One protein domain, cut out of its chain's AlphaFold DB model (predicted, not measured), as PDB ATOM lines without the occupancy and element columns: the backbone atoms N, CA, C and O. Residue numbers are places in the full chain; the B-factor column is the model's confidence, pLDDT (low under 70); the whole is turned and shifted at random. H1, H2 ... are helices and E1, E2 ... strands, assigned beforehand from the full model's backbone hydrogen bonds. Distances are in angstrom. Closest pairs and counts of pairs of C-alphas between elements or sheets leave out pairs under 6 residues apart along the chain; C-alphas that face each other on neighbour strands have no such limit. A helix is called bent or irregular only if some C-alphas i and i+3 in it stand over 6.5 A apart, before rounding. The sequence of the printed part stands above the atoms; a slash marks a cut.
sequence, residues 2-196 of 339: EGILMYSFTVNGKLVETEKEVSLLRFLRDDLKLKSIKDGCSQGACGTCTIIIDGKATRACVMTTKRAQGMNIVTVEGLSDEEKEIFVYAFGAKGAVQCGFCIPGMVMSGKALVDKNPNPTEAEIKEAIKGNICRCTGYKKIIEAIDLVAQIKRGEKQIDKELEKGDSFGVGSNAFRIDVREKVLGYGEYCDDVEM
ATOM      1  N   GLU A   2     -21.903   3.734 -68.687       48.22
ATOM      2  CA  GLU A   2     -22.122   5.146 -68.361       48.22
ATOM      3  C   GLU A   2     -21.689   5.317 -66.904       48.22
ATOM      4  O   GLU A   2     -22.179   4.605 -66.029       48.22
ATOM      5  N   GLY A   3     -20.670   6.146 -66.671       58.66
ATOM      6  CA  GLY A   3     -20.189   6.422 -65.323       58.66
ATOM      7  C   GLY A   3     -21.319   7.028 -64.502       58.66
ATOM      8  O   GLY A   3     -22.017   7.920 -64.985       58.66
ATOM      9  N   ILE A   4     -21.514   6.528 -63.284       64.44
ATOM     10  CA  ILE A   4     -22.485   7.102 -62.357       64.44
ATOM     11  C   ILE A   4     -22.069   8.557 -62.110       64.44
ATOM     12  O   ILE A   4     -20.931   8.834 -61.725       64.44
ATOM     13  N   LEU A   5     -22.959   9.493 -62.433       81.50
ATOM     14  CA  LEU A   5     -22.686  10.921 -62.332       81.50
ATOM     15  C   LEU A   5     -22.736  11.322 -60.850       81.50
ATOM     16  O   LEU A   5     -23.814  11.446 -60.276       81.50
ATOM     17  N   MET A   6     -21.569  11.496 -60.230       92.81
ATOM     18  CA  MET A   6     -21.456  11.945 -58.841       92.81
ATOM     19  C   MET A   6     -21.639  13.465 -58.755       92.81
ATOM     20  O   MET A   6     -20.927  14.217 -59.428       92.81
ATOM     21  N   TYR A   7     -22.559  13.919 -57.906       96.75
ATOM     22  CA  TYR A   7     -22.725  15.330 -57.574       96.75
ATOM     23  C   TYR A   7     -21.929  15.673 -56.319       96.75
ATOM     24  O   TYR A   7     -22.050  14.980 -55.317       96.75
ATOM     25  N   SER A   8     -21.148  16.751 -56.355       97.75
ATOM     26  CA  SER A   8     -20.265  17.171 -55.263       97.75
ATOM     27  C   SER A   8     -20.400  18.664 -54.994       97.75
ATOM     28  O   SER A   8     -20.303  19.471 -55.920       97.75
ATOM     29  N   PHE A   9     -20.577  19.045 -53.731       98.31
ATOM     30  CA  PHE A   9     -20.691  20.435 -53.280       98.31
ATOM     31  C   PHE A   9     -20.291  20.579 -51.811       98.31
ATOM     32  O   PHE A   9     -20.203  19.595 -51.081       98.31
ATOM     33  N   THR A  10     -20.030  21.805 -51.363       98.75
ATOM     34  CA  THR A  10     -19.620  22.067 -49.977       98.75
ATOM     35  C   THR A  10     -20.826  22.508 -49.162       98.75
ATOM     36  O   THR A  10     -21.507  23.453 -49.545       98.75
ATOM     37  N   VAL A  11     -21.083  21.870 -48.021       98.81
ATOM     38  CA  VAL A  11     -22.128  22.262 -47.068       98.81
ATOM     39  C   VAL A  11     -21.482  22.549 -45.721       98.81
ATOM     40  O   VAL A  11     -20.828  21.681 -45.144       98.81
ATOM     41  N   ASN A  12     -21.643  23.772 -45.212       98.50
ATOM     42  CA  ASN A  12     -21.090  24.209 -43.925       98.50
ATOM     43  C   ASN A  12     -19.581  23.907 -43.795       98.50
ATOM     44  O   ASN A  12     -19.107  23.436 -42.761       98.50
ATOM     45  N   GLY A  13     -18.831  24.132 -44.881       98.00
ATOM     46  CA  GLY A  13     -17.383  23.904 -44.950       98.00
ATOM     47  C   GLY A  13     -16.948  22.447 -45.149       98.00
ATOM     48  O   GLY A  13     -15.748  22.189 -45.201       98.00
ATOM     49  N   LYS A  14     -17.881  21.496 -45.279       98.31
ATOM     50  CA  LYS A  14     -17.586  20.077 -45.527       98.31
ATOM     51  C   LYS A  14     -17.973  19.683 -46.947       98.31
ATOM     52  O   LYS A  14     -19.059  20.034 -47.401       98.31
ATOM     53  N   LEU A  15     -17.104  18.942 -47.628       98.31
ATOM     54  CA  LEU A  15     -17.427  18.339 -48.919       98.31
ATOM     55  C   LEU A  15     -18.502  17.264 -48.723       98.31
ATOM     56  O   LEU A  15     -18.379  16.427 -47.828       98.31
ATOM     57  N   VAL A  16     -19.540  17.303 -49.550       97.75
ATOM     58  CA  VAL A  16     -20.628  16.327 -49.579       97.75
ATOM     59  C   VAL A  16     -20.803  15.834 -51.007       97.75
ATOM     60  O   VAL A  16     -20.798  16.629 -51.949       97.75
ATOM     61  N   GLU A  17     -20.987  14.525 -51.148       97.19
ATOM     62  CA  GLU A  17     -21.143  13.847 -52.431       97.19
ATOM     63  C   GLU A  17     -22.425  13.002 -52.441       97.19
ATOM     64  O   GLU A  17     -22.831  12.454 -51.415       97.19
ATOM     65  N   THR A  18     -23.099  12.927 -53.589       96.12
ATOM     66  CA  THR A  18     -24.301  12.108 -53.778       96.12
ATOM     67  C   THR A  18     -24.512  11.750 -55.242       96.12
ATOM     68  O   THR A  18     -24.305  12.565 -56.136       96.12
ATOM     69  N   GLU A  19     -24.994  10.538 -55.493       95.62
ATOM     70  CA  GLU A  19     -25.363  10.064 -56.834       95.62
ATOM     71  C   GLU A  19     -26.832  10.382 -57.179       95.62
ATOM     72  O   GLU A  19     -27.269  10.246 -58.322       95.62
ATOM     73  N   LYS A  20     -27.629  10.821 -56.192       93.00
ATOM     74  CA  LYS A  20     -29.068  11.066 -56.356       93.00
ATOM     75  C   LYS A  20     -29.313  12.449 -56.969       93.00
ATOM     76  O   LYS A  20     -28.938  13.458 -56.373       93.00
ATOM     77  N   GLU A  21     -30.014  12.531 -58.105       95.12
ATOM     78  CA  GLU A  21     -30.558  13.798 -58.636       95.12
ATOM     79  C   GLU A  21     -31.919  14.099 -57.984       95.12
ATOM     80  O   GLU A  21     -32.970  13.731 -58.504       95.12
ATOM     81  N   VAL A  22     -31.907  14.756 -56.821       94.88
ATOM     82  CA  VAL A  22     -33.110  15.046 -56.018       94.88
ATOM     83  C   VAL A  22     -33.197  16.530 -55.653       94.88
ATOM     84  O   VAL A  22     -32.276  17.307 -55.924       94.88
ATOM     85  N   SER A  23     -34.313  16.943 -55.043       96.94
ATOM     86  CA  SER A  23     -34.448  18.282 -54.454       96.94
ATOM     87  C   SER A  23     -33.321  18.537 -53.456       96.94
ATOM     88  O   SER A  23     -33.094  17.727 -52.557       96.94
ATOM     89  N   LEU A  24     -32.651  19.686 -53.578       98.31
ATOM     90  CA  LEU A  24     -31.585  20.060 -52.650       98.31
ATOM     91  C   LEU A  24     -32.132  20.223 -51.225       98.31
ATOM     92  O   LEU A  24     -31.469  19.834 -50.272       98.31
ATOM     93  N   LEU A  25     -33.353  20.745 -51.072       98.19
ATOM     94  CA  LEU A  25     -34.010  20.854 -49.768       98.19
ATOM     95  C   LEU A  25     -34.142  19.494 -49.079       98.19
ATOM     96  O   LEU A  25     -33.772  19.372 -47.915       98.19
ATOM     97  N   ARG A  26     -34.658  18.492 -49.798       95.56
ATOM     98  CA  ARG A  26     -34.873  17.152 -49.241       95.56
ATOM     99  C   ARG A  26     -33.551  16.467 -48.935       95.56
ATOM    100  O   ARG A  26     -33.369  16.007 -47.823       95.56
ATOM    101  N   PHE A  27     -32.562  16.571 -49.822       97.56
ATOM    102  CA  PHE A  27     -31.224  16.052 -49.535       97.56
ATOM    103  C   PHE A  27     -30.598  16.660 -48.264       97.56
ATOM    104  O   PHE A  27     -30.096  15.945 -47.401       97.56
ATOM    105  N   LEU A  28     -30.653  17.988 -48.107       98.25
ATOM    106  CA  LEU A  28     -30.098  18.654 -46.923       98.25
ATOM    107  C   LEU A  28     -30.852  18.272 -45.633       98.25
ATOM    108  O   LEU A  28     -30.225  18.104 -44.590       98.25
ATOM    109  N   ARG A  29     -32.183  18.138 -45.683       97.50
ATOM    110  CA  ARG A  29     -33.007  17.808 -44.507       97.50
ATOM    111  C   ARG A  29     -32.987  16.330 -44.142       97.50
ATOM    112  O   ARG A  29     -32.986  16.010 -42.954       97.50
ATOM    113  N   ASP A  30     -33.023  15.453 -45.133       94.31
ATOM    114  CA  ASP A  30     -33.360  14.042 -44.955       94.31
ATOM    115  C   ASP A  30     -32.089  13.187 -44.942       94.31
ATOM    116  O   ASP A  30     -31.929  12.366 -44.037       94.31
ATOM    117  N   ASP A  31     -31.142  13.440 -45.857       95.56
ATOM    118  CA  ASP A  31     -29.848  12.745 -45.901       95.56
ATOM    119  C   ASP A  31     -28.818  13.399 -44.949       95.56
ATOM    120  O   ASP A  31     -28.112  12.691 -44.234       95.56
ATOM    121  N   LEU A  32     -28.737  14.740 -44.889       97.69
ATOM    122  CA  LEU A  32     -27.765  15.447 -44.023       97.69
ATOM    123  C   LEU A  32     -28.310  15.890 -42.656       97.69
ATOM    124  O   LEU A  32     -27.554  16.439 -41.853       97.69
ATOM    125  N   LYS A  33     -29.602  15.669 -42.384       96.94
ATOM    126  CA  LYS A  33     -30.266  16.015 -41.110       96.94
ATOM    127  C   LYS A  33     -30.169  17.500 -40.716       96.94
ATOM    128  O   LYS A  33     -30.248  17.842 -39.539       96.94
ATOM    129  N   LEU A  34     -30.052  18.405 -41.692       98.19
ATOM    130  CA  LEU A  34     -30.027  19.858 -41.470       98.19
ATOM    131  C   LEU A  34     -31.456  20.406 -41.363       98.19
ATOM    132  O   LEU A  34     -32.034  20.942 -42.317       98.19
ATOM    133  N   LYS A  35     -32.062  20.210 -40.187       97.31
ATOM    134  CA  LYS A  35     -33.473  20.520 -39.923       97.31
ATOM    135  C   LYS A  35     -33.759  22.012 -39.734       97.31
ATOM    136  O   LYS A  35     -34.934  22.384 -39.695       97.31
ATOM    137  N   SER A  36     -32.753  22.898 -39.701       98.12
ATOM    138  CA  SER A  36     -33.013  24.347 -39.682       98.12
ATOM    139  C   SER A  36     -33.703  24.830 -40.960       98.12
ATOM    140  O   SER A  36     -34.355  25.873 -40.972       98.12
ATOM    141  N   ILE A  37     -33.536  24.102 -42.065       98.38
ATOM    142  CA  ILE A  37     -34.075  24.460 -43.373       98.38
ATOM    143  C   ILE A  37     -35.522  23.975 -43.428       98.38
ATOM    144  O   ILE A  37     -35.778  22.811 -43.716       98.38
ATOM    145  N   LYS A  38     -36.487  24.841 -43.125       98.25
ATOM    146  CA  LYS A  38     -37.892  24.423 -42.999       98.25
ATOM    147  C   LYS A  38     -38.586  24.330 -44.360       98.25
ATOM    148  O   LYS A  38     -38.548  25.295 -45.136       98.25
ATOM    149  N   ASP A  39     -39.270  23.220 -44.644       97.44
ATOM    150  CA  ASP A  39     -40.125  23.109 -45.832       97.44
ATOM    151  C   ASP A  39     -41.542  23.628 -45.560       97.44
ATOM    152  O   ASP A  39     -42.329  22.998 -44.863       97.44
ATOM    153  N   GLY A  40     -41.868  24.803 -46.101       96.69
ATOM    154  CA  GLY A  40     -43.211  25.377 -46.012       96.69
ATOM    155  C   GLY A  40     -44.042  25.120 -47.266       96.69
ATOM    156  O   GLY A  40     -45.002  24.363 -47.260       96.69
ATOM    157  N   CYS A  41     -43.708  25.820 -48.352       96.75
ATOM    158  CA  CYS A  41     -44.486  25.760 -49.595       96.75
ATOM    159  C   CYS A  41     -43.958  24.752 -50.621       96.75
ATOM    160  O   CYS A  41     -44.648  24.503 -51.603       96.75
ATOM    161  N   SER A  42     -42.700  24.307 -50.496       95.00
ATOM    162  CA  SER A  42     -41.997  23.487 -51.496       95.00
ATOM    163  C   SER A  42     -41.998  24.003 -52.959       95.00
ATOM    164  O   SER A  42     -41.714  23.263 -53.894       95.00
ATOM    165  N   GLN A  43     -42.304  25.288 -53.187       95.81
ATOM    166  CA  GLN A  43     -42.512  25.884 -54.523       95.81
ATOM    167  C   GLN A  43     -41.769  27.218 -54.729       95.81
ATOM    168  O   GLN A  43     -42.030  27.958 -55.672       95.81
ATOM    169  N   GLY A  44     -40.860  27.578 -53.822       96.50
ATOM    170  CA  GLY A  44     -40.093  28.825 -53.912       96.50
ATOM    171  C   GLY A  44     -40.842  30.100 -53.493       96.50
ATOM    172  O   GLY A  44     -40.287  31.190 -53.610       96.50
ATOM    173  N   ALA A  45     -42.065  29.994 -52.970       96.94
ATOM    174  CA  ALA A  45     -42.888  31.151 -52.614       96.94
ATOM    175  C   ALA A  45     -42.593  31.732 -51.217       96.94
ATOM    176  O   ALA A  45     -42.563  32.946 -51.057       96.94
ATOM    177  N   CYS A  46     -42.386  30.884 -50.202       97.75
ATOM    178  CA  CYS A  46     -42.408  31.327 -48.798       97.75
ATOM    179  C   CYS A  46     -41.046  31.654 -48.163       97.75
ATOM    180  O   CYS A  46     -41.022  32.291 -47.115       97.75
ATOM    181  N   GLY A  47     -39.926  31.189 -48.726       98.12
ATOM    182  CA  GLY A  47     -38.578  31.491 -48.215       98.12
ATOM    183  C   GLY A  47     -38.187  30.854 -46.874       98.12
ATOM    184  O   GLY A  47     -37.115  31.160 -46.356       98.12
ATOM    185  N   THR A  48     -38.983  29.952 -46.299       98.31
ATOM    186  CA  THR A  48     -38.630  29.256 -45.042       98.31
ATOM    187  C   THR A  48     -37.377  28.383 -45.181       98.31
ATOM    188  O   THR A  48     -36.612  28.243 -44.235       98.31
ATOM    189  N   CYS A  49     -37.118  27.881 -46.390       98.69
ATOM    190  CA  CYS A  49     -35.948  27.086 -46.761       98.69
ATOM    191  C   CYS A  49     -34.784  27.929 -47.319       98.69
ATOM    192  O   CYS A  49     -34.049  27.471 -48.199       98.69
ATOM    193  N   THR A  50     -34.661  29.190 -46.894       98.81
ATOM    194  CA  THR A  50     -33.565  30.057 -47.350       98.81
ATOM    195  C   THR A  50     -32.240  29.582 -46.761       98.81
ATOM    196  O   THR A  50     -32.099  29.466 -45.549       98.81
ATOM    197  N   ILE A  51     -31.277  29.344 -47.643       98.81
ATOM    198  CA  ILE A  51     -29.874  29.018 -47.371       98.81
ATOM    199  C   ILE A  51     -28.995  30.044 -48.091       98.81
ATOM    200  O   ILE A  51     -29.491  30.819 -48.910       98.81
ATOM    201  N   ILE A  52     -27.696  30.063 -47.820       98.88
ATOM    202  CA  ILE A  52     -26.750  30.892 -48.574       98.88
ATOM    203  C   ILE A  52     -26.001  29.996 -49.553       98.88
ATOM    204  O   ILE A  52     -25.417  29.002 -49.139       98.88
ATOM    205  N   ILE A  53     -26.008  30.361 -50.833       98.62
ATOM    206  CA  ILE A  53     -25.221  29.717 -51.887       98.62
ATOM    207  C   ILE A  53     -24.276  30.766 -52.459       98.62
ATOM    208  O   ILE A  53     -24.741  31.799 -52.943       98.62
ATOM    209  N   ASP A  54     -22.967  30.539 -52.355       98.19
ATOM    210  CA  ASP A  54     -21.922  31.445 -52.859       98.19
ATOM    211  C   ASP A  54     -22.151  32.917 -52.443       98.19
ATOM    212  O   ASP A  54     -22.078  33.854 -53.242       98.19
ATOM    213  N   GLY A  55     -22.510  33.119 -51.168       97.31
ATOM    214  CA  GLY A  55     -22.780  34.437 -50.578       97.31
ATOM    215  C   GLY A  55     -24.167  35.026 -50.876       97.31
ATOM    216  O   GLY A  55     -24.450  36.146 -50.456       97.31
ATOM    217  N   LYS A  56     -25.055  34.308 -51.575       98.06
ATOM    218  CA  LYS A  56     -26.404  34.781 -51.934       98.06
ATOM    219  C   LYS A  56     -27.501  33.975 -51.244       98.06
ATOM    220  O   LYS A  56     -27.540  32.749 -51.349       98.06
ATOM    221  N   ALA A  57     -28.449  34.671 -50.615       98.31
ATOM    222  CA  ALA A  57     -29.664  34.057 -50.086       98.31
ATOM    223  C   ALA A  57     -30.471  33.396 -51.216       98.31
ATOM    224  O   ALA A  57     -30.873  34.050 -52.179       98.31
ATOM    225  N   THR A  58     -30.694  32.089 -51.097       98.31
ATOM    226  CA  THR A  58     -31.316  31.241 -52.118       98.31
ATOM    227  C   THR A  58     -32.278  30.256 -51.467       98.31
ATOM    228  O   THR A  58     -32.045  29.764 -50.367       98.31
ATOM    229  N   ARG A  59     -33.381  29.939 -52.147       98.38
ATOM    230  CA  ARG A  59     -34.369  28.965 -51.665       98.38
ATOM    231  C   ARG A  59     -33.936  27.554 -52.045       98.38
ATOM    232  O   ARG A  59     -33.845  27.254 -53.233       98.38
ATOM    233  N   ALA A  60     -33.744  26.682 -51.059       98.44
ATOM    234  CA  ALA A  60     -33.288  25.313 -51.308       98.44
ATOM    235  C   ALA A  60     -34.298  24.480 -52.126       98.44
ATOM    236  O   ALA A  60     -33.893  23.667 -52.951       98.44
ATOM    237  N   CYS A  61     -35.611  24.706 -51.957       97.81
ATOM    238  CA  CYS A  61     -36.655  23.896 -52.615       97.81
ATOM    239  C   CYS A  61     -36.681  23.978 -54.151       97.81
ATOM    240  O   CYS A  61     -37.209  23.074 -54.787       97.81
ATOM    241  N   VAL A  62     -36.127  25.037 -54.753       97.06
ATOM    242  CA  VAL A  62     -36.099  25.219 -56.222       97.06
ATOM    243  C   VAL A  62     -34.764  24.798 -56.854       97.06
ATOM    244  O   VAL A  62     -34.545  24.987 -58.054       97.06
ATOM    245  N   MET A  63     -33.870  24.236 -56.040       97.44
ATOM    246  CA  MET A  63     -32.576  23.695 -56.438       97.44
ATOM    247  C   MET A  63     -32.606  22.166 -56.409       97.44
ATOM    248  O   MET A  63     -33.417  21.546 -55.720       97.44
ATOM    249  N   THR A  64     -31.685  21.558 -57.148       98.06
ATOM    250  CA  THR A  64     -31.420  20.116 -57.113       98.06
ATOM    251  C   THR A  64     -29.961  19.873 -56.750       98.06
ATOM    252  O   THR A  64     -29.134  20.769 -56.930       98.06
ATOM    253  N   THR A  65     -29.630  18.674 -56.280       97.81
ATOM    254  CA  THR A  65     -28.238  18.243 -56.025       97.81
ATOM    255  C   THR A  65     -27.342  18.443 -57.252       97.81
ATOM    256  O   THR A  65     -26.247  18.983 -57.140       97.81
ATOM    257  N   LYS A  66     -27.856  18.158 -58.453       97.25
ATOM    258  CA  LYS A  66     -27.186  18.450 -59.729       97.25
ATOM    259  C   LYS A  66     -26.884  19.925 -59.948       97.25
ATOM    260  O   LYS A  66     -25.796  20.278 -60.386       97.25
ATOM    261  N   ARG A  67     -27.854  20.802 -59.673       97.38
ATOM    262  CA  ARG A  67     -27.651  22.252 -59.799       97.38
ATOM    263  C   ARG A  67     -26.716  22.799 -58.727       97.38
ATOM    264  O   ARG A  67     -26.179  23.876 -58.939       97.38
ATOM    265  N   ALA A  68     -26.541  22.087 -57.616       97.69
ATOM    266  CA  ALA A  68     -25.628  22.461 -56.546       97.69
ATOM    267  C   ALA A  68     -24.158  22.130 -56.852       97.69
ATOM    268  O   ALA A  68     -23.300  22.554 -56.089       97.69
ATOM    269  N   GLN A  69     -23.853  21.409 -57.940       97.75
ATOM    270  CA  GLN A  69     -22.494  20.992 -58.296       97.75
ATOM    271  C   GLN A  69     -21.466  22.126 -58.144       97.75
ATOM    272  O   GLN A  69     -21.569  23.166 -58.793       97.75
ATOM    273  N   GLY A  70     -20.449  21.891 -57.315       97.94
ATOM    274  CA  GLY A  70     -19.336  22.808 -57.068       97.94
ATOM    275  C   GLY A  70     -19.675  24.052 -56.240       97.94
ATOM    276  O   GLY A  70     -18.788  24.872 -56.023       97.94
ATOM    277  N   MET A  71     -20.918  24.212 -55.781       98.50
ATOM    278  CA  MET A  71     -21.344  25.378 -55.004       98.50
ATOM    279  C   MET A  71     -20.959  25.259 -53.527       98.50
ATOM    280  O   MET A  71     -20.835  24.157 -52.983       98.50
ATOM    281  N   ASN A  72     -20.831  26.407 -52.859       98.69
ATOM    282  CA  ASN A  72     -20.667  26.481 -51.412       98.69
ATOM    283  C   ASN A  72     -21.978  26.893 -50.732       98.69
ATOM    284  O   ASN A  72     -22.480  28.002 -50.927       98.69
ATOM    285  N   ILE A  73     -22.508  25.996 -49.906       98.88
ATOM    286  CA  ILE A  73     -23.778  26.117 -49.201       98.88
ATOM    287  C   ILE A  73     -23.522  26.361 -47.713       98.88
ATOM    288  O   ILE A  73     -22.774  25.627 -47.067       98.88
ATOM    289  N   VAL A  74     -24.202  27.359 -47.153       98.88
ATOM    290  CA  VAL A  74     -24.243  27.624 -45.711       98.88
ATOM    291  C   VAL A  74     -25.692  27.619 -45.232       98.88
ATOM    292  O   VAL A  74     -26.563  28.260 -45.829       98.88
ATOM    293  N   THR A  75     -25.937  26.898 -44.145       98.81
ATOM    294  CA  THR A  75     -27.220  26.796 -43.436       98.81
ATOM    295  C   THR A  75     -27.088  27.417 -42.039       98.81
ATOM    296  O   THR A  75     -26.027  27.947 -41.701       98.81
ATOM    297  N   VAL A  76     -28.138  27.379 -41.209       98.81
ATOM    298  CA  VAL A  76     -28.054  27.948 -39.848       98.81
ATOM    299  C   VAL A  76     -27.061  27.164 -38.984       98.81
ATOM    300  O   VAL A  76     -26.337  27.739 -38.172       98.81
ATOM    301  N   GLU A  77     -26.960  25.853 -39.197       98.62
ATOM    302  CA  GLU A  77     -26.008  24.982 -38.510       98.62
ATOM    303  C   GLU A  77     -24.548  25.407 -38.764       98.62
ATOM    304  O   GLU A  77     -23.711  25.276 -37.867       98.62
ATOM    305  N   GLY A  78     -24.261  25.968 -39.947       98.38
ATOM    306  CA  GLY A  78     -22.939  26.454 -40.358       98.38
ATOM    307  C   GLY A  78     -22.576  27.869 -39.903       98.38
ATOM    308  O   GLY A  78     -21.491  28.339 -40.239       98.38
ATOM    309  N   LEU A  79     -23.452  28.561 -39.167       98.69
ATOM    310  CA  LEU A  79     -23.120  29.853 -38.557       98.69
ATOM    311  C   LEU A  79     -22.038  29.691 -37.483       98.69
ATOM    312  O   LEU A  79     -22.028  28.692 -36.756       98.69
ATOM    313  N   SER A  80     -21.166  30.695 -37.344       98.44
ATOM    314  CA  SER A  80     -20.225  30.741 -36.218       98.44
ATOM    315  C   SER A  80     -20.974  30.913 -34.893       98.44
ATOM    316  O   SER A  80     -22.097  31.419 -34.868       98.44
ATOM    317  N   ASP A  81     -20.353  30.523 -33.778       98.38
ATOM    318  CA  ASP A  81     -20.976  30.669 -32.456       98.38
ATOM    319  C   ASP A  81     -21.303  32.134 -32.142       98.38
ATOM    320  O   ASP A  81     -22.384  32.436 -31.648       98.38
ATOM    321  N   GLU A  82     -20.425  33.063 -32.525       98.12
ATOM    322  CA  GLU A  82     -20.686  34.498 -32.400       98.12
ATOM    323  C   GLU A  82     -21.931  34.926 -33.192       98.12
ATOM    324  O   GLU A  82     -22.800  35.615 -32.660       98.12
ATOM    325  N   GLU A  83     -22.065  34.492 -34.448       98.38
ATOM    326  CA  GLU A  83     -23.238  34.824 -35.257       98.38
ATOM    327  C   GLU A  83     -24.520  34.243 -34.660       98.38
ATOM    328  O   GLU A  83     -25.536  34.940 -34.609       98.38
ATOM    329  N   LYS A  84     -24.471  33.002 -34.162       98.62
ATOM    330  CA  LYS A  84     -25.600  32.362 -33.476       98.62
ATOM    331  C   LYS A  84     -26.062  33.205 -32.287       98.62
ATOM    332  O   LYS A  84     -27.251  33.513 -32.203       98.62
ATOM    333  N   GLU A  85     -25.143  33.651 -31.432       98.50
ATOM    334  CA  GLU A  85     -25.471  34.505 -30.283       98.50
ATOM    335  C   GLU A  85     -26.075  35.853 -30.701       98.50
ATOM    336  O   GLU A  85     -27.086  36.282 -30.139       98.50
ATOM    337  N   ILE A  86     -25.517  36.508 -31.726       98.69
ATOM    338  CA  ILE A  86     -26.029  37.796 -32.225       98.69
ATOM    339  C   ILE A  86     -27.463  37.648 -32.745       98.69
ATOM    340  O   ILE A  86     -28.334  38.454 -32.401       98.69
ATOM    341  N   PHE A  87     -27.728  36.627 -33.567       98.81
ATOM    342  CA  PHE A  87     -29.059  36.406 -34.132       98.81
ATOM    343  C   PHE A  87     -30.084  36.030 -33.060       98.81
ATOM    344  O   PHE A  87     -31.184  36.587 -33.073       98.81
ATOM    345  N   VAL A  88     -29.736  35.143 -32.118       98.62
ATOM    346  CA  VAL A  88     -30.622  34.746 -31.009       98.62
ATOM    347  C   VAL A  88     -31.008  35.961 -30.178       98.62
ATOM    348  O   VAL A  88     -32.199  36.238 -30.006       98.62
ATOM    349  N   TYR A  89     -30.015  36.739 -29.748       98.50
ATOM    350  CA  TYR A  89     -30.256  37.945 -28.971       98.50
ATOM    351  C   TYR A  89     -31.123  38.949 -29.733       98.50
ATOM    352  O   TYR A  89     -32.146  39.398 -29.218       98.50
ATOM    353  N   ALA A  90     -30.761  39.291 -30.973       98.62
ATOM    354  CA  ALA A  90     -31.455  40.334 -31.715       98.62
ATOM    355  C   ALA A  90     -32.915  39.968 -32.024       98.62
ATOM    356  O   ALA A  90     -33.819  40.793 -31.847       98.62
ATOM    357  N   PHE A  91     -33.171  38.727 -32.447       98.50
ATOM    358  CA  PHE A  91     -34.524  38.256 -32.742       98.50
ATOM    359  C   PHE A  91     -35.374  38.104 -31.474       98.50
ATOM    360  O   PHE A  91     -36.566  38.431 -31.500       98.50
ATOM    361  N   GLY A  92     -34.783  37.668 -30.361       97.12
ATOM    362  CA  GLY A  92     -35.471  37.584 -29.075       97.12
ATOM    363  C   GLY A  92     -35.781  38.951 -28.471       97.12
ATOM    364  O   GLY A  92     -36.940  39.233 -28.168       97.12
ATOM    365  N   ALA A  93     -34.791  39.843 -28.399       96.19
ATOM    366  CA  ALA A  93     -34.920  41.175 -27.807       96.19
ATOM    367  C   ALA A  93     -35.958  42.054 -28.523       96.19
ATOM    368  O   ALA A  93     -36.621  42.884 -27.899       96.19
ATOM    369  N   LYS A  94     -36.128  41.880 -29.840       96.88
ATOM    370  CA  LYS A  94     -37.155  42.591 -30.618       96.88
ATOM    371  C   LYS A  94     -38.514  41.893 -30.628       96.88
ATOM    372  O   LYS A  94     -39.472  42.451 -31.161       96.88
ATOM    373  N   GLY A  95     -38.631  40.692 -30.059       95.69
ATOM    374  CA  GLY A  95     -39.866  39.907 -30.089       95.69
ATOM    375  C   GLY A  95     -40.222  39.400 -31.492       95.69
ATOM    376  O   GLY A  95     -41.399  39.229 -31.814       95.69
ATOM    377  N   ALA A  96     -39.220  39.156 -32.340       97.62
ATOM    378  CA  ALA A  96     -39.395  38.768 -33.739       97.62
ATOM    379  C   ALA A  96     -39.852  37.308 -33.939       97.62
ATOM    380  O   ALA A  96     -40.219  36.932 -35.050       97.62
ATOM    381  N   VAL A  97     -39.854  36.481 -32.886       97.50
ATOM    382  CA  VAL A  97     -40.003  35.015 -32.973       97.50
ATOM    383  C   VAL A  97     -41.316  34.529 -32.366       97.50
ATOM    384  O   VAL A  97     -41.357  34.244 -31.184       97.50
ATOM    385  N   GLN A  98     -42.399  34.412 -33.137       96.88
ATOM    386  CA  GLN A  98     -43.660  33.838 -32.628       96.88
ATOM    387  C   GLN A  98     -43.724  32.313 -32.827       96.88
ATOM    388  O   GLN A  98     -43.190  31.558 -32.017       96.88
ATOM    389  N   CYS A  99     -44.339  31.839 -33.922       98.00
ATOM    390  CA  CYS A  99     -44.363  30.402 -34.208       98.00
ATOM    391  C   CYS A  99     -42.956  29.844 -34.460       98.00
ATOM    392  O   CYS A  99     -42.722  28.680 -34.171       98.00
ATOM    393  N   GLY A 100     -42.032  30.672 -34.966       97.94
ATOM    394  CA  GLY A 100     -40.631  30.324 -35.230       97.94
ATOM    395  C   GLY A 100     -40.345  29.749 -36.617       97.94
ATOM    396  O   GLY A 100     -39.227  29.874 -37.093       97.94
ATOM    397  N   PHE A 101     -41.350  29.221 -37.320       98.62
ATOM    398  CA  PHE A 101     -41.134  28.399 -38.518       98.62
ATOM    399  C   PHE A 101     -40.387  29.111 -39.660       98.62
ATOM    400  O   PHE A 101     -39.590  28.504 -40.369       98.62
ATOM    401  N   CYS A 102     -40.616  30.414 -39.852       98.56
ATOM    402  CA  CYS A 102     -39.923  31.187 -40.887       98.56
ATOM    403  C   CYS A 102     -38.583  31.785 -40.438       98.56
ATOM    404  O   CYS A 102     -37.856  32.322 -41.274       98.56
ATOM    405  N   ILE A 103     -38.265  31.733 -39.143       98.69
ATOM    406  CA  ILE A 103     -37.144  32.472 -38.563       98.69
ATOM    407  C   ILE A 103     -35.787  31.977 -39.067       98.69
ATOM    408  O   ILE A 103     -35.001  32.842 -39.447       98.69
ATOM    409  N   PRO A 104     -35.514  30.666 -39.213       98.81
ATOM    410  CA  PRO A 104     -34.251  30.211 -39.796       98.81
ATOM    411  C   PRO A 104     -33.994  30.803 -41.191       98.81
ATOM    412  O   PRO A 104     -32.918  31.327 -41.470       98.81
ATOM    413  N   GLY A 105     -35.017  30.838 -42.053       98.69
ATOM    414  CA  GLY A 105     -34.909  31.470 -43.368       98.69
ATOM    415  C   GLY A 105     -34.676  32.987 -43.296       98.69
ATOM    416  O   GLY A 105     -33.910  33.529 -44.093       98.69
ATOM    417  N   MET A 106     -35.295  33.671 -42.327       98.81
ATOM    418  CA  MET A 106     -35.073  35.104 -42.073       98.81
ATOM    419  C   MET A 106     -33.654  35.389 -41.572       98.81
ATOM    420  O   MET A 106     -33.059  36.381 -41.984       98.81
ATOM    421  N   VAL A 107     -33.102  34.517 -40.723       98.88
ATOM    422  CA  VAL A 107     -31.714  34.583 -40.242       98.88
ATOM    423  C   VAL A 107     -30.752  34.484 -41.420       98.88
ATOM    424  O   VAL A 107     -29.919  35.370 -41.595       98.88
ATOM    425  N   MET A 108     -30.915  33.479 -42.286       98.88
ATOM    426  CA  MET A 108     -30.038  33.308 -43.450       98.88
ATOM    427  C   MET A 108     -30.151  34.470 -44.444       98.88
ATOM    428  O   MET A 108     -29.139  34.937 -44.968       98.88
ATOM    429  N   SER A 109     -31.363  34.989 -44.667       98.75
ATOM    430  CA  SER A 109     -31.568  36.175 -45.505       98.75
ATOM    431  C   SER A 109     -30.936  37.433 -44.899       98.75
ATOM    432  O   SER A 109     -30.305  38.212 -45.613       98.75
ATOM    433  N   GLY A 110     -31.094  37.636 -43.588       98.75
ATOM    434  CA  GLY A 110     -30.497  38.751 -42.857       98.75
ATOM    435  C   GLY A 110     -28.972  38.681 -42.863       98.75
ATOM    436  O   GLY A 110     -28.320  39.684 -43.136       98.75
ATOM    437  N   LYS A 111     -28.397  37.490 -42.662       98.69
ATOM    438  CA  LYS A 111     -26.952  37.260 -42.757       98.69
ATOM    439  C   LYS A 111     -26.415  37.621 -44.136       98.69
ATOM    440  O   LYS A 111     -25.478  38.406 -44.223       98.69
ATOM    441  N   ALA A 112     -27.029  37.103 -45.203       98.75
ATOM    442  CA  ALA A 112     -26.590  37.385 -46.569       98.75
ATOM    443  C   ALA A 112     -26.595  38.891 -46.888       98.75
ATOM    444  O   ALA A 112     -25.718  39.380 -47.600       98.75
ATOM    445  N   LEU A 113     -27.572  39.633 -46.353       98.75
ATOM    446  CA  LEU A 113     -27.609  41.089 -46.465       98.75
ATOM    447  C   LEU A 113     -26.472  41.746 -45.676       98.75
ATOM    448  O   LEU A 113     -25.721  42.527 -46.253       98.75
ATOM    449  N   VAL A 114     -26.352  41.447 -44.380       98.69
ATOM    450  CA  VAL A 114     -25.420  42.132 -43.469       98.69
ATOM    451  C   VAL A 114     -23.958  41.831 -43.810       98.69
ATOM    452  O   VAL A 114     -23.116  42.720 -43.708       98.69
ATOM    453  N   ASP A 115     -23.649  40.621 -44.278       98.44
ATOM    454  CA  ASP A 115     -22.297  40.263 -44.725       98.44
ATOM    455  C   ASP A 115     -21.871  41.070 -45.965       98.44
ATOM    456  O   ASP A 115     -20.688  41.348 -46.151       98.44
ATOM    457  N   LYS A 116     -22.832  41.479 -46.804       98.19
ATOM    458  CA  LYS A 116     -22.582  42.297 -47.997       98.19
ATOM    459  C   LYS A 116     -22.630  43.799 -47.709       98.19
ATOM    460  O   LYS A 116     -21.832  44.553 -48.261       98.19
ATOM    461  N   ASN A 117     -23.591  44.241 -46.905       98.31
ATOM    462  CA  ASN A 117     -23.758  45.625 -46.476       98.31
ATOM    463  C   ASN A 117     -23.871  45.652 -44.944       98.31
ATOM    464  O   ASN A 117     -24.964  45.432 -44.419       98.31
ATOM    465  N   PRO A 118     -22.775  45.960 -44.224       97.62
ATOM    466  CA  PRO A 118     -22.776  46.005 -42.765       97.62
ATOM    467  C   PRO A 118     -23.671  47.087 -42.161       97.62
ATOM    468  O   PRO A 118     -23.891  47.044 -40.956       97.62
ATOM    469  N   ASN A 119     -24.168  48.057 -42.941       98.38
ATOM    470  CA  ASN A 119     -25.068  49.122 -42.487       98.38
ATOM    471  C   ASN A 119     -26.281  49.287 -43.424       98.38
ATOM    472  O   ASN A 119     -26.397  50.305 -44.114       98.38
ATOM    473  N   PRO A 120     -27.174  48.281 -43.493       98.56
ATOM    474  CA  PRO A 120     -28.304  48.314 -44.401       98.56
ATOM    475  C   PRO A 120     -29.401  49.253 -43.891       98.56
ATOM    476  O   PRO A 120     -29.719  49.302 -42.705       98.56
ATOM    477  N   THR A 121     -30.036  49.964 -44.810       98.69
ATOM    478  CA  THR A 121     -31.238  50.758 -44.542       98.69
ATOM    479  C   THR A 121     -32.463  49.864 -44.324       98.69
ATOM    480  O   THR A 121     -32.524  48.729 -44.800       98.69
ATOM    481  N   GLU A 122     -33.516  50.392 -43.687       98.56
ATOM    482  CA  GLU A 122     -34.796  49.671 -43.543       98.56
ATOM    483  C   GLU A 122     -35.353  49.195 -44.903       98.56
ATOM    484  O   GLU A 122     -35.946  48.118 -44.992       98.56
ATOM    485  N   ALA A 123     -35.159  49.977 -45.971       98.69
ATOM    486  CA  ALA A 123     -35.597  49.617 -47.319       98.69
ATOM    487  C   ALA A 123     -34.819  48.415 -47.882       98.69
ATOM    488  O   ALA A 123     -35.429  47.512 -48.455       98.69
ATOM    489  N   GLU A 124     -33.502  48.363 -47.675       98.81
ATOM    490  CA  GLU A 124     -32.671  47.224 -48.085       98.81
ATOM    491  C   GLU A 124     -33.004  45.960 -47.289       98.81
ATOM    492  O   GLU A 124     -33.079  44.879 -47.870       98.81
ATOM    493  N   ILE A 125     -33.288  46.091 -45.988       98.88
ATOM    494  CA  ILE A 125     -33.746  44.964 -45.163       98.88
ATOM    495  C   ILE A 125     -35.073  44.417 -45.696       98.88
ATOM    496  O   ILE A 125     -35.207  43.205 -45.867       98.88
ATOM    497  N   LYS A 126     -36.042  45.293 -45.998       98.62
ATOM    498  CA  LYS A 126     -37.334  44.895 -46.581       98.62
ATOM    499  C   LYS A 126     -37.168  44.163 -47.905       98.62
ATOM    500  O   LYS A 126     -37.839  43.156 -48.109       98.62
ATOM    501  N   GLU A 127     -36.300  44.651 -48.789       98.56
ATOM    502  CA  GLU A 127     -36.071  43.991 -50.075       98.56
ATOM    503  C   GLU A 127     -35.382  42.635 -49.890       98.56
ATOM    504  O   GLU A 127     -35.791  41.665 -50.525       98.56
ATOM    505  N   ALA A 128     -34.413  42.526 -48.974       98.50
ATOM    506  CA  ALA A 128     -33.730  41.264 -48.698       98.50
ATOM    507  C   ALA A 128     -34.699  40.167 -48.231       98.50
ATOM    508  O   ALA A 128     -34.644  39.053 -48.741       98.50
ATOM    509  N   ILE A 129     -35.623  40.488 -47.318       98.25
ATOM    510  CA  ILE A 129     -36.572  39.507 -46.757       98.25
ATOM    511  C   ILE A 129     -37.887  39.394 -47.536       98.25
ATOM    512  O   ILE A 129     -38.799  38.689 -47.110       98.25
ATOM    513  N   LYS A 130     -38.031  40.076 -48.673       96.88
ATOM    514  CA  LYS A 130     -39.270  40.088 -49.472       96.88
ATOM    515  C   LYS A 130     -39.712  38.697 -49.924       96.88
ATOM    516  O   LYS A 130     -40.903  38.449 -50.089       96.88
ATOM    517  N   GLY A 131     -38.751  37.793 -50.123       94.44
ATOM    518  CA  GLY A 131     -38.989  36.388 -50.456       94.44
ATOM    519  C   GLY A 131     -39.295  35.488 -49.255       94.44
ATOM    520  O   GLY A 131     -39.534  34.299 -49.460       94.44
ATOM    521  N   ASN A 132     -39.283  36.024 -48.029       98.06
ATOM    522  CA  ASN A 132     -39.503  35.301 -46.782       98.06
ATOM    523  C   ASN A 132     -40.849  35.717 -46.179       98.06
ATOM    524  O   ASN A 132     -41.008  36.806 -45.633       98.06
ATOM    525  N   ILE A 133     -41.840  34.835 -46.251       98.06
ATOM    526  CA  ILE A 133     -43.194  35.115 -45.775       98.06
ATOM    527  C   ILE A 133     -43.278  34.857 -44.269       98.06
ATOM    528  O   ILE A 133     -42.901  33.794 -43.775       98.06
ATOM    529  N   CYS A 134     -43.842  35.816 -43.533       98.06
ATOM    530  CA  CYS A 134     -44.204  35.648 -42.130       98.06
ATOM    531  C   CYS A 134     -45.696  35.916 -41.934       98.06
ATOM    532  O   CYS A 134     -46.190  36.994 -42.263       98.06
ATOM    533  N   ARG A 135     -46.414  34.951 -41.348       97.81
ATOM    534  CA  ARG A 135     -47.851  35.092 -41.069       97.81
ATOM    535  C   ARG A 135     -48.170  35.584 -39.654       97.81
ATOM    536  O   ARG A 135     -49.319  35.897 -39.374       97.81
ATOM    537  N   CYS A 136     -47.164  35.686 -38.787       97.38
ATOM    538  CA  CYS A 136     -47.355  35.955 -37.361       97.38
ATOM    539  C   CYS A 136     -47.044  37.406 -36.956       97.38
ATOM    540  O   CYS A 136     -47.772  37.996 -36.165       97.38
ATOM    541  N   THR A 137     -45.952  37.990 -37.459       92.44
ATOM    542  CA  THR A 137     -45.360  39.200 -36.850       92.44
ATOM    543  C   THR A 137     -45.677  40.512 -37.557       92.44
ATOM    544  O   THR A 137     -45.430  41.573 -36.987       92.44
ATOM    545  N   GLY A 138     -46.150  40.474 -38.806       94.50
ATOM    546  CA  GLY A 138     -46.295  41.686 -39.621       94.50
ATOM    547  C   GLY A 138     -44.960  42.355 -39.992       94.50
ATOM    548  O   GLY A 138     -44.939  43.541 -40.309       94.50
ATOM    549  N   TYR A 139     -43.846  41.612 -39.956       98.12
ATOM    550  CA  TYR A 139     -42.496  41.987 -40.416       98.12
ATOM    551  C   TYR A 139     -41.735  43.040 -39.604       98.12
ATOM    552  O   TYR A 139     -40.518  42.913 -39.489       98.12
ATOM    553  N   LYS A 140     -42.390  44.046 -39.007       98.12
ATOM    554  CA  LYS A 140     -41.683  45.172 -38.358       98.12
ATOM    555  C   LYS A 140     -40.632  44.717 -37.337       98.12
ATOM    556  O   LYS A 140     -39.515  45.218 -37.356       98.12
ATOM    557  N   LYS A 141     -40.951  43.717 -36.507       97.69
ATOM    558  CA  LYS A 141     -40.020  43.175 -35.501       97.69
ATOM    559  C   LYS A 141     -38.843  42.395 -36.085       97.69
ATOM    560  O   LYS A 141     -37.764  42.427 -35.513       97.69
ATOM    561  N   ILE A 142     -39.027  41.747 -37.233       98.69
ATOM    562  CA  ILE A 142     -37.946  41.052 -37.948       98.69
ATOM    563  C   ILE A 142     -36.983  42.076 -38.555       98.69
ATOM    564  O   ILE A 142     -35.772  41.924 -38.448       98.69
ATOM    565  N   ILE A 143     -37.523  43.153 -39.128       98.81
ATOM    566  CA  ILE A 143     -36.728  44.257 -39.676       98.81
ATOM    567  C   ILE A 143     -35.885  44.908 -38.568       98.81
ATOM    568  O   ILE A 143     -34.680  45.059 -38.729       98.81
ATOM    569  N   GLU A 144     -36.502  45.223 -37.422       98.69
ATOM    570  CA  GLU A 144     -35.801  45.759 -36.243       98.69
ATOM    571  C   GLU A 144     -34.734  44.796 -35.694       98.69
ATOM    572  O   GLU A 144     -33.739  45.246 -35.126       98.69
ATOM    573  N   ALA A 145     -34.939  43.480 -35.823       98.75
ATOM    574  CA  ALA A 145     -33.970  42.477 -35.395       98.75
ATOM    575  C   ALA A 145     -32.760  42.427 -36.334       98.75
ATOM    576  O   ALA A 145     -31.634  42.447 -35.854       98.75
ATOM    577  N   ILE A 146     -32.966  42.423 -37.655       98.88
ATOM    578  CA  ILE A 146     -31.868  42.425 -38.637       98.88
ATOM    579  C   ILE A 146     -31.040  43.715 -38.537       98.88
ATOM    580  O   ILE A 146     -29.813  43.661 -38.585       98.88
ATOM    581  N   ASP A 147     -31.689  44.861 -38.334       98.88
ATOM    582  CA  ASP A 147     -30.996  46.127 -38.068       98.88
ATOM    583  C   ASP A 147     -30.147  46.050 -36.782       98.88
ATOM    584  O   ASP A 147     -28.975  46.429 -36.776       98.88
ATOM    585  N   LEU A 148     -30.682  45.458 -35.706       98.81
ATOM    586  CA  LEU A 148     -29.922  45.231 -34.473       98.81
ATOM    587  C   LEU A 148     -28.733  44.272 -34.682       98.81
ATOM    588  O   LEU A 148     -27.662  44.530 -34.140       98.81
ATOM    589  N   VAL A 149     -28.879  43.216 -35.492       98.88
ATOM    590  CA  VAL A 149     -27.754  42.341 -35.886       98.88
ATOM    591  C   VAL A 149     -26.644  43.166 -36.539       98.88
ATOM    592  O   VAL A 149     -25.480  43.036 -36.161       98.88
ATOM    593  N   ALA A 150     -26.993  44.047 -37.480       98.81
ATOM    594  CA  ALA A 150     -26.029  44.905 -38.164       98.81
ATOM    595  C   ALA A 150     -25.321  45.867 -37.191       98.81
ATOM    596  O   ALA A 150     -24.096  45.978 -37.216       98.81
ATOM    597  N   GLN A 151     -26.066  46.507 -36.282       98.81
ATOM    598  CA  GLN A 151     -25.505  47.389 -35.247       98.81
ATOM    599  C   GLN A 151     -24.533  46.654 -34.313       98.81
ATOM    600  O   GLN A 151     -23.491  47.204 -33.956       98.81
ATOM    601  N   ILE A 152     -24.839  45.407 -33.935       98.62
ATOM    602  CA  ILE A 152     -23.949  44.592 -33.098       98.62
ATOM    603  C   ILE A 152     -22.678  44.211 -33.865       98.62
ATOM    604  O   ILE A 152     -21.586  44.407 -33.338       98.62
ATOM    605  N   LYS A 153     -22.782  43.764 -35.129       97.88
ATOM    606  CA  LYS A 153     -21.598  43.443 -35.956       97.88
ATOM    607  C   LYS A 153     -20.684  44.654 -36.193       97.88
ATOM    608  O   LYS A 153     -19.488  44.475 -36.397       97.88
ATOM    609  N   ARG A 154     -21.215  45.883 -36.145       98.06
ATOM    610  CA  ARG A 154     -20.425  47.131 -36.201       98.06
ATOM    611  C   ARG A 154     -19.874  47.590 -34.844       98.06
ATOM    612  O   ARG A 154     -19.144  48.575 -34.796       98.06
ATOM    613  N   GLY A 155     -20.219  46.914 -33.748       97.69
ATOM    614  CA  GLY A 155     -19.794  47.266 -32.389       97.69
ATOM    615  C   GLY A 155     -20.573  48.420 -31.743       97.69
ATOM    616  O   GLY A 155     -20.200  48.881 -30.667       97.69
ATOM    617  N   GLU A 156     -21.662  48.890 -32.358       98.12
ATOM    618  CA  GLU A 156     -22.485  50.007 -31.858       98.12
ATOM    619  C   GLU A 156     -23.429  49.585 -30.723       98.12
ATOM    620  O   GLU A 156     -23.870  50.402 -29.908       98.12
ATOM    621  N   LYS A 157     -23.766  48.295 -30.683       97.75
ATOM    622  CA  LYS A 157     -24.586  47.654 -29.655       97.75
ATOM    623  C   LYS A 157     -23.894  46.388 -29.172       97.75
ATOM    624  O   LYS A 157     -23.120  45.780 -29.900       97.75
ATOM    625  N   GLN A 158     -24.198  45.995 -27.943       96.38
ATOM    626  CA  GLN A 158     -23.677  44.783 -27.320       96.38
ATOM    627  C   GLN A 158     -24.834  43.838 -26.992       96.38
ATOM    628  O   GLN A 158     -25.969  44.281 -26.786       96.38
ATOM    629  N   ILE A 159     -24.536  42.540 -26.965       96.94
ATOM    630  CA  ILE A 159     -25.476  41.510 -26.523       96.94
ATOM    631  C   ILE A 159     -25.668  41.643 -25.012       96.94
ATOM    632  O   ILE A 159     -24.695  41.615 -24.260       96.94
ATOM    633  N   ASP A 160     -26.920  41.739 -24.572       93.62
ATOM    634  CA  ASP A 160     -27.284  41.568 -23.170       93.62
ATOM    635  C   ASP A 160     -27.655  40.100 -22.929       93.62
ATOM    636  O   ASP A 160     -28.737  39.641 -23.299       93.62
ATOM    637  N   LYS A 161     -26.719  39.355 -22.335       89.12
ATOM    638  CA  LYS A 161     -26.883  37.924 -22.051       89.12
ATOM    639  C   LYS A 161     -27.882  37.650 -20.927       89.12
ATOM    640  O   LYS A 161     -28.417  36.548 -20.860       89.12
ATOM    641  N   GLU A 162     -28.143  38.621 -20.053       89.38
ATOM    642  CA  GLU A 162     -29.095  38.442 -18.952       89.38
ATOM    643  C   GLU A 162     -30.538  38.449 -19.461       89.38
ATOM    644  O   GLU A 162     -31.407  37.798 -18.880       89.38
ATOM    645  N   LEU A 163     -30.787  39.119 -20.591       90.19
ATOM    646  CA  LEU A 163     -32.110  39.170 -21.197       90.19
ATOM    647  C   LEU A 163     -32.618  37.774 -21.586       90.19
ATOM    648  O   LEU A 163     -33.781  37.470 -21.340       90.19
ATOM    649  N   GLU A 164     -31.759  36.924 -22.159       90.50
ATOM    650  CA  GLU A 164     -32.129  35.558 -22.553       90.50
ATOM    651  C   GLU A 164     -32.389  34.637 -21.356       90.50
ATOM    652  O   GLU A 164     -33.278  33.791 -21.432       90.50
ATOM    653  N   LYS A 165     -31.667  34.816 -20.240       87.69
ATOM    654  CA  LYS A 165     -31.894  34.025 -19.017       87.69
ATOM    655  C   LYS A 165     -33.312  34.194 -18.480       87.69
ATOM    656  O   LYS A 165     -33.864  33.266 -17.903       87.69
ATOM    657  N   GLY A 166     -33.901  35.372 -18.692       80.00
ATOM    658  CA  GLY A 166     -35.294  35.625 -18.346       80.00
ATOM    659  C   GLY A 166     -35.550  35.733 -16.843       80.00
ATOM    660  O   GLY A 166     -36.689  35.572 -16.428       80.00
ATOM    661  N   ASP A 167     -34.537  36.042 -16.028       81.69
ATOM    662  CA  ASP A 167     -34.678  36.176 -14.566       81.69
ATOM    663  C   ASP A 167     -35.494  37.419 -14.143       81.69
ATOM    664  O   ASP A 167     -35.925  37.537 -12.996       81.69
ATOM    665  N   SER A 168     -35.726  38.355 -15.069       74.12
ATOM    666  CA  SER A 168     -36.470  39.598 -14.842       74.12
ATOM    667  C   SER A 168     -37.642  39.716 -15.818       74.12
ATOM    668  O   SER A 168     -37.485  40.159 -16.958       74.12
ATOM    669  N   PHE A 169     -38.836  39.317 -15.373       80.00
ATOM    670  CA  PHE A 169     -40.083  39.466 -16.126       80.00
ATOM    671  C   PHE A 169     -41.247  39.872 -15.216       80.00
ATOM    672  O   PHE A 169     -41.252  39.622 -14.013       80.00
ATOM    673  N   GLY A 170     -42.258  40.507 -15.808       84.62
ATOM    674  CA  GLY A 170     -43.465  40.954 -15.121       84.62
ATOM    675  C   GLY A 170     -44.646  41.037 -16.080       84.62
ATOM    676  O   GLY A 170     -44.478  41.114 -17.299       84.62
ATOM    677  N   VAL A 171     -45.865  41.012 -15.540       89.44
ATOM    678  CA  VAL A 171     -47.079  41.205 -16.345       89.44
ATOM    679  C   VAL A 171     -47.020  42.584 -17.012       89.44
ATOM    680  O   VAL A 171     -46.925  43.602 -16.333       89.44
ATOM    681  N   GLY A 172     -47.069  42.611 -18.347       88.81
ATOM    682  CA  GLY A 172     -46.964  43.838 -19.147       88.81
ATOM    683  C   GLY A 172     -45.533  44.258 -19.511       88.81
ATOM    684  O   GLY A 172     -45.364  45.207 -20.274       88.81
ATOM    685  N   SER A 173     -44.511  43.556 -19.020       87.62
ATOM    686  CA  SER A 173     -43.115  43.774 -19.411       87.62
ATOM    687  C   SER A 173     -42.768  43.022 -20.698       87.62
ATOM    688  O   SER A 173     -43.350  41.981 -21.008       87.62
ATOM    689  N   ASN A 174     -41.777  43.526 -21.439       84.81
ATOM    690  CA  ASN A 174     -41.160  42.749 -22.513       84.81
ATOM    691  C   ASN A 174     -40.404  41.569 -21.896       84.81
ATOM    692  O   ASN A 174     -39.660  41.760 -20.938       84.81
ATOM    693  N   ALA A 175     -40.569  40.380 -22.466       85.81
ATOM    694  CA  ALA A 175     -39.876  39.177 -22.028       85.81
ATOM    695  C   ALA A 175     -39.175  38.513 -23.213       85.81
ATOM    696  O   ALA A 175     -39.720  38.454 -24.322       85.81
ATOM    697  N   PHE A 176     -37.981  37.987 -22.961       92.38
ATOM    698  CA  PHE A 176     -37.318  37.076 -23.881       92.38
ATOM    699  C   PHE A 176     -37.971  35.705 -23.730       92.38
ATOM    700  O   PHE A 176     -37.988  35.133 -22.643       92.38
ATOM    701  N   ARG A 177     -38.593  35.197 -24.797       92.06
ATOM    702  CA  ARG A 177     -39.280  33.905 -24.709       92.06
ATOM    703  C   ARG A 177     -38.268  32.763 -24.652       92.06
ATOM    704  O   ARG A 177     -37.274  32.781 -25.371       92.06
ATOM    705  N   ILE A 178     -38.588  31.749 -23.853       92.44
ATOM    706  CA  ILE A 178     -37.749  30.561 -23.633       92.44
ATOM    707  C   ILE A 178     -37.444  29.777 -24.920       92.44
ATOM    708  O   ILE A 178     -36.409  29.134 -25.026       92.44
ATOM    709  N   ASP A 179     -38.324  29.867 -25.916       95.31
ATOM    710  CA  ASP A 179     -38.259  29.137 -27.184       95.31
ATOM    711  C   ASP A 179     -37.571  29.935 -28.309       95.31
ATOM    712  O   ASP A 179     -37.545  29.506 -29.465       95.31
ATOM    713  N   VAL A 180     -37.013  31.118 -28.017       97.31
ATOM    714  CA  VAL A 180     -36.360  31.952 -29.039       97.31
ATOM    715  C   VAL A 180     -35.169  31.224 -29.640       97.31
ATOM    716  O   VAL A 180     -35.054  31.172 -30.863       97.31
ATOM    717  N   ARG A 181     -34.281  30.680 -28.803       97.94
ATOM    718  CA  ARG A 181     -33.015  30.112 -29.270       97.94
ATOM    719  C   ARG A 181     -33.237  28.958 -30.234       97.94
ATOM    720  O   ARG A 181     -32.705  28.980 -31.340       97.94
ATOM    721  N   GLU A 182     -34.074  28.001 -29.853       97.75
ATOM    722  CA  GLU A 182     -34.384  26.833 -30.680       97.75
ATOM    723  C   GLU A 182     -35.043  27.212 -32.009       97.75
ATOM    724  O   GLU A 182     -34.714  26.652 -33.054       97.75
ATOM    725  N   LYS A 183     -35.903  28.235 -32.009       98.44
ATOM    726  CA  LYS A 183     -36.583  28.720 -33.215       98.44
ATOM    727  C   LYS A 183     -35.677  29.549 -34.120       98.44
ATOM    728  O   LYS A 183     -35.823  29.489 -35.337       98.44
ATOM    729  N   VAL A 184     -34.753  30.324 -33.552       98.62
ATOM    730  CA  VAL A 184     -33.771  31.110 -34.315       98.62
ATOM    731  C   VAL A 184     -32.715  30.202 -34.929       98.62
ATOM    732  O   VAL A 184     -32.419  30.326 -36.115       98.62
ATOM    733  N   LEU A 185     -32.182  29.274 -34.134       98.50
ATOM    734  CA  LEU A 185     -31.137  28.343 -34.559       98.50
ATOM    735  C   LEU A 185     -31.688  27.137 -35.332       98.50
ATOM    736  O   LEU A 185     -30.925  26.367 -35.905       98.50
ATOM    737  N   GLY A 186     -33.011  26.992 -35.388       97.50
ATOM    738  CA  GLY A 186     -33.702  26.025 -36.235       97.50
ATOM    739  C   GLY A 186     -33.669  24.579 -35.742       97.50
ATOM    740  O   GLY A 186     -34.160  23.715 -36.466       97.50
ATOM    741  N   TYR A 187     -33.157  24.326 -34.533       96.81
ATOM    742  CA  TYR A 187     -33.243  23.017 -33.875       96.81
ATOM    743  C   TYR A 187     -34.569  22.810 -33.125       96.81
ATOM    744  O   TYR A 187     -34.833  21.710 -32.663       96.81
ATOM    745  N   GLY A 188     -35.414  23.844 -33.021       95.88
ATOM    746  CA  GLY A 188     -36.807  23.674 -32.615       95.88
ATOM    747  C   GLY A 188     -37.537  22.787 -33.624       95.88
ATOM    748  O   GLY A 188     -37.553  23.088 -34.828       95.88
ATOM    749  N   GLU A 189     -38.105  21.693 -33.127       95.81
ATOM    750  CA  GLU A 189     -38.727  20.647 -33.934       95.81
ATOM    751  C   GLU A 189     -40.186  20.983 -34.260       95.81
ATOM    752  O   GLU A 189     -40.972  21.407 -33.408       95.81
ATOM    753  N   TYR A 190     -40.554  20.781 -35.521       96.88
ATOM    754  CA  TYR A 190     -41.932  20.788 -36.005       96.88
ATOM    755  C   TYR A 190     -42.292  19.397 -36.528       96.88
ATOM    756  O   TYR A 190     -41.424  18.546 -36.679       96.88
ATOM    757  N   CYS A 191     -43.563  19.163 -36.866       94.69
ATOM    758  CA  CYS A 191     -44.021  17.834 -37.285       94.69
ATOM    759  C   CYS A 191     -43.223  17.226 -38.458       94.69
ATOM    760  O   CYS A 191     -43.030  16.021 -38.472       94.69
ATOM    761  N   ASP A 192     -42.744  18.038 -39.411       93.56
ATOM    762  CA  ASP A 192     -41.924  17.584 -40.560       93.56
ATOM    763  C   ASP A 192     -40.452  17.309 -40.188       93.56
ATOM    764  O   ASP A 192     -39.680  16.833 -41.014       93.56
ATOM    765  N   ASP A 193     -40.025  17.659 -38.972       94.94
ATOM    766  CA  ASP A 193     -38.670  17.394 -38.480       94.94
ATOM    767  C   ASP A 193     -38.577  16.082 -37.686       94.94
ATOM    768  O   ASP A 193     -37.473  15.570 -37.516       94.94
ATOM    769  N   VAL A 194     -39.713  15.551 -37.219       92.62
ATOM    770  CA  VAL A 194     -39.780  14.358 -36.368       92.62
ATOM    771  C   VAL A 194     -39.478  13.102 -37.181       92.62
ATOM    772  O   VAL A 194     -40.097  12.855 -38.214       92.62
ATOM    773  N   GLU A 195     -38.564  12.279 -36.674       90.50
ATOM    774  CA  GLU A 195     -38.221  10.968 -37.224       90.50
ATOM    775  C   GLU A 195     -38.344   9.916 -36.115       90.50
ATOM    776  O   GLU A 195     -37.978  10.169 -34.966       90.50
ATOM    777  N   MET A 196     -38.884   8.744 -36.448       92.38
ATOM    778  CA  MET A 196     -38.994   7.603 -35.537       92.38
ATOM    779  C   MET A 196     -38.580   6.330 -36.270       92.38
ATOM    780  O   MET A 196     -38.802   6.211 -37.479       92.38
TER     781      MET A 196
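This is residues 2 to 196 of the 339 residues of the protein "Aldehyde oxidase and xanthine dehydrogenase, a/b hammerhead domain protein" of Lachnospiraceae bacterium oral taxon 082 str. F0431 (UniProt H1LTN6). Two lobes sit end to end: a small, strongly twisted sheet of five strands with the short helix H1 beside it, and a cluster of crossed helices, H2, H3, H4 and H5, to which the short helices H6 and H7 are added. H3 joins the lobes, packing on E3 and E4 of the sheet on one side and on H4, H5 and H7 on the other. The printed part has 195 residues with seven named helices and five named strands, in the order E1 E2 H1 E3 E4 E5 H2 H3 H4 H5 H6 H7, and the mixed sheet runs E2 E1 E5 E3 E4. The class is mixed, helices and strands, though under half of the residues are in named elements. The whole is compact by its radius of gyration of the C-alphas, 17.1 A, yet elongated in outline, spanning 67 by 40 by 28 A.

E1, residues 7 to 11, starts at C-alpha 7 (-22.725, 15.330, -57.574) and is 12.6 A long; E2, residues 14 to 18, is 13.3 A long. H1 is residues 24 to 31, neither bent nor irregular, but only just: C-alphas 28 and 31 are 6.0 A apart. E3 is residues 50 to 53, E4 residues 56 to 59 and E5 residues 72 to 74. H2, residues 81 to 93, is 18.1 A long. H3, residues 103 to 116, begins at C-alpha 103 (-37.144, 32.472, -38.563) and is 19.9 A long. H4, residues 122 to 131, is 15.6 A long and irregular, with C-alphas 128 and 131 7.4 A apart. H5, residues 140 to 153, is 20.3 A long. H6 is residues 161 to 165, and H7, residues 180 to 185, ends at C-alpha 185 (-31.137, 28.343, -34.559).

E1 and E2 form an antiparallel hairpin, with N 7 and O 18 2.8 A apart, within hydrogen-bond range. E5 is parallel to E1, with N 73 and O 10 at 2.8 A, and antiparallel to E3, with N 52 and O 74 at 2.9 A. E3 and E4 are a second hairpin, with N 51 and O 58 at 2.9 A. E2, H1 and E3 form a split strand-helix-strand unit, two strands running the same way with E1 and E5 between them, and its crossover is right-handed. H1 only grazes the sheet and touches no helix. H3 and the sheet make two layers, a helix on one face of a sheet; H3 lies over E3 and E4 at a height of 8.6 A and runs along the strands, at 19 degrees to E3 on the local plane. The closest C-alphas of E3 and H3, Thr 50 and Gly 105, are 4.4 A apart. H3 touches H4 at a steep tilt of 50 degrees, opposite ways, closest at the C-alphas of Ser 109 and Ile 129, 6.1 A. H3 touches H5 at a steep tilt of 45 degrees, the same way, closest at the C-alphas of Gly 110 and Ile 146, 5.8 A. H2 touches H5 with the C-alphas of Ala 90 and Ala 145 4.9 A apart, opposite ways at 38 degrees, only just steep. H2 also touches H7, closest at the C-alphas of Val 88 and Arg 181, 5.5 A, and, with residues 89 to 93 alone, H6. Every O i to N i+4 pair is within hydrogen-bond range in H1, H2, H5 and H7; the counts are 9 of 10 in H3, 5 of 6 in H4 and 0 of 1 in H6, where 1 of 2 O i to N i+3 pairs is within range.

The two C-alphas farthest apart, those of Glu 2 and Val 171, are 68.0 A apart. The printed part has no cut. The links H1 to E3, E4 to E5 and H6 to H7 are long, with 18, 12 and 14 residues. The mean pLDDT of the printed part is 95.9, and residues 2 to 4 are under 70.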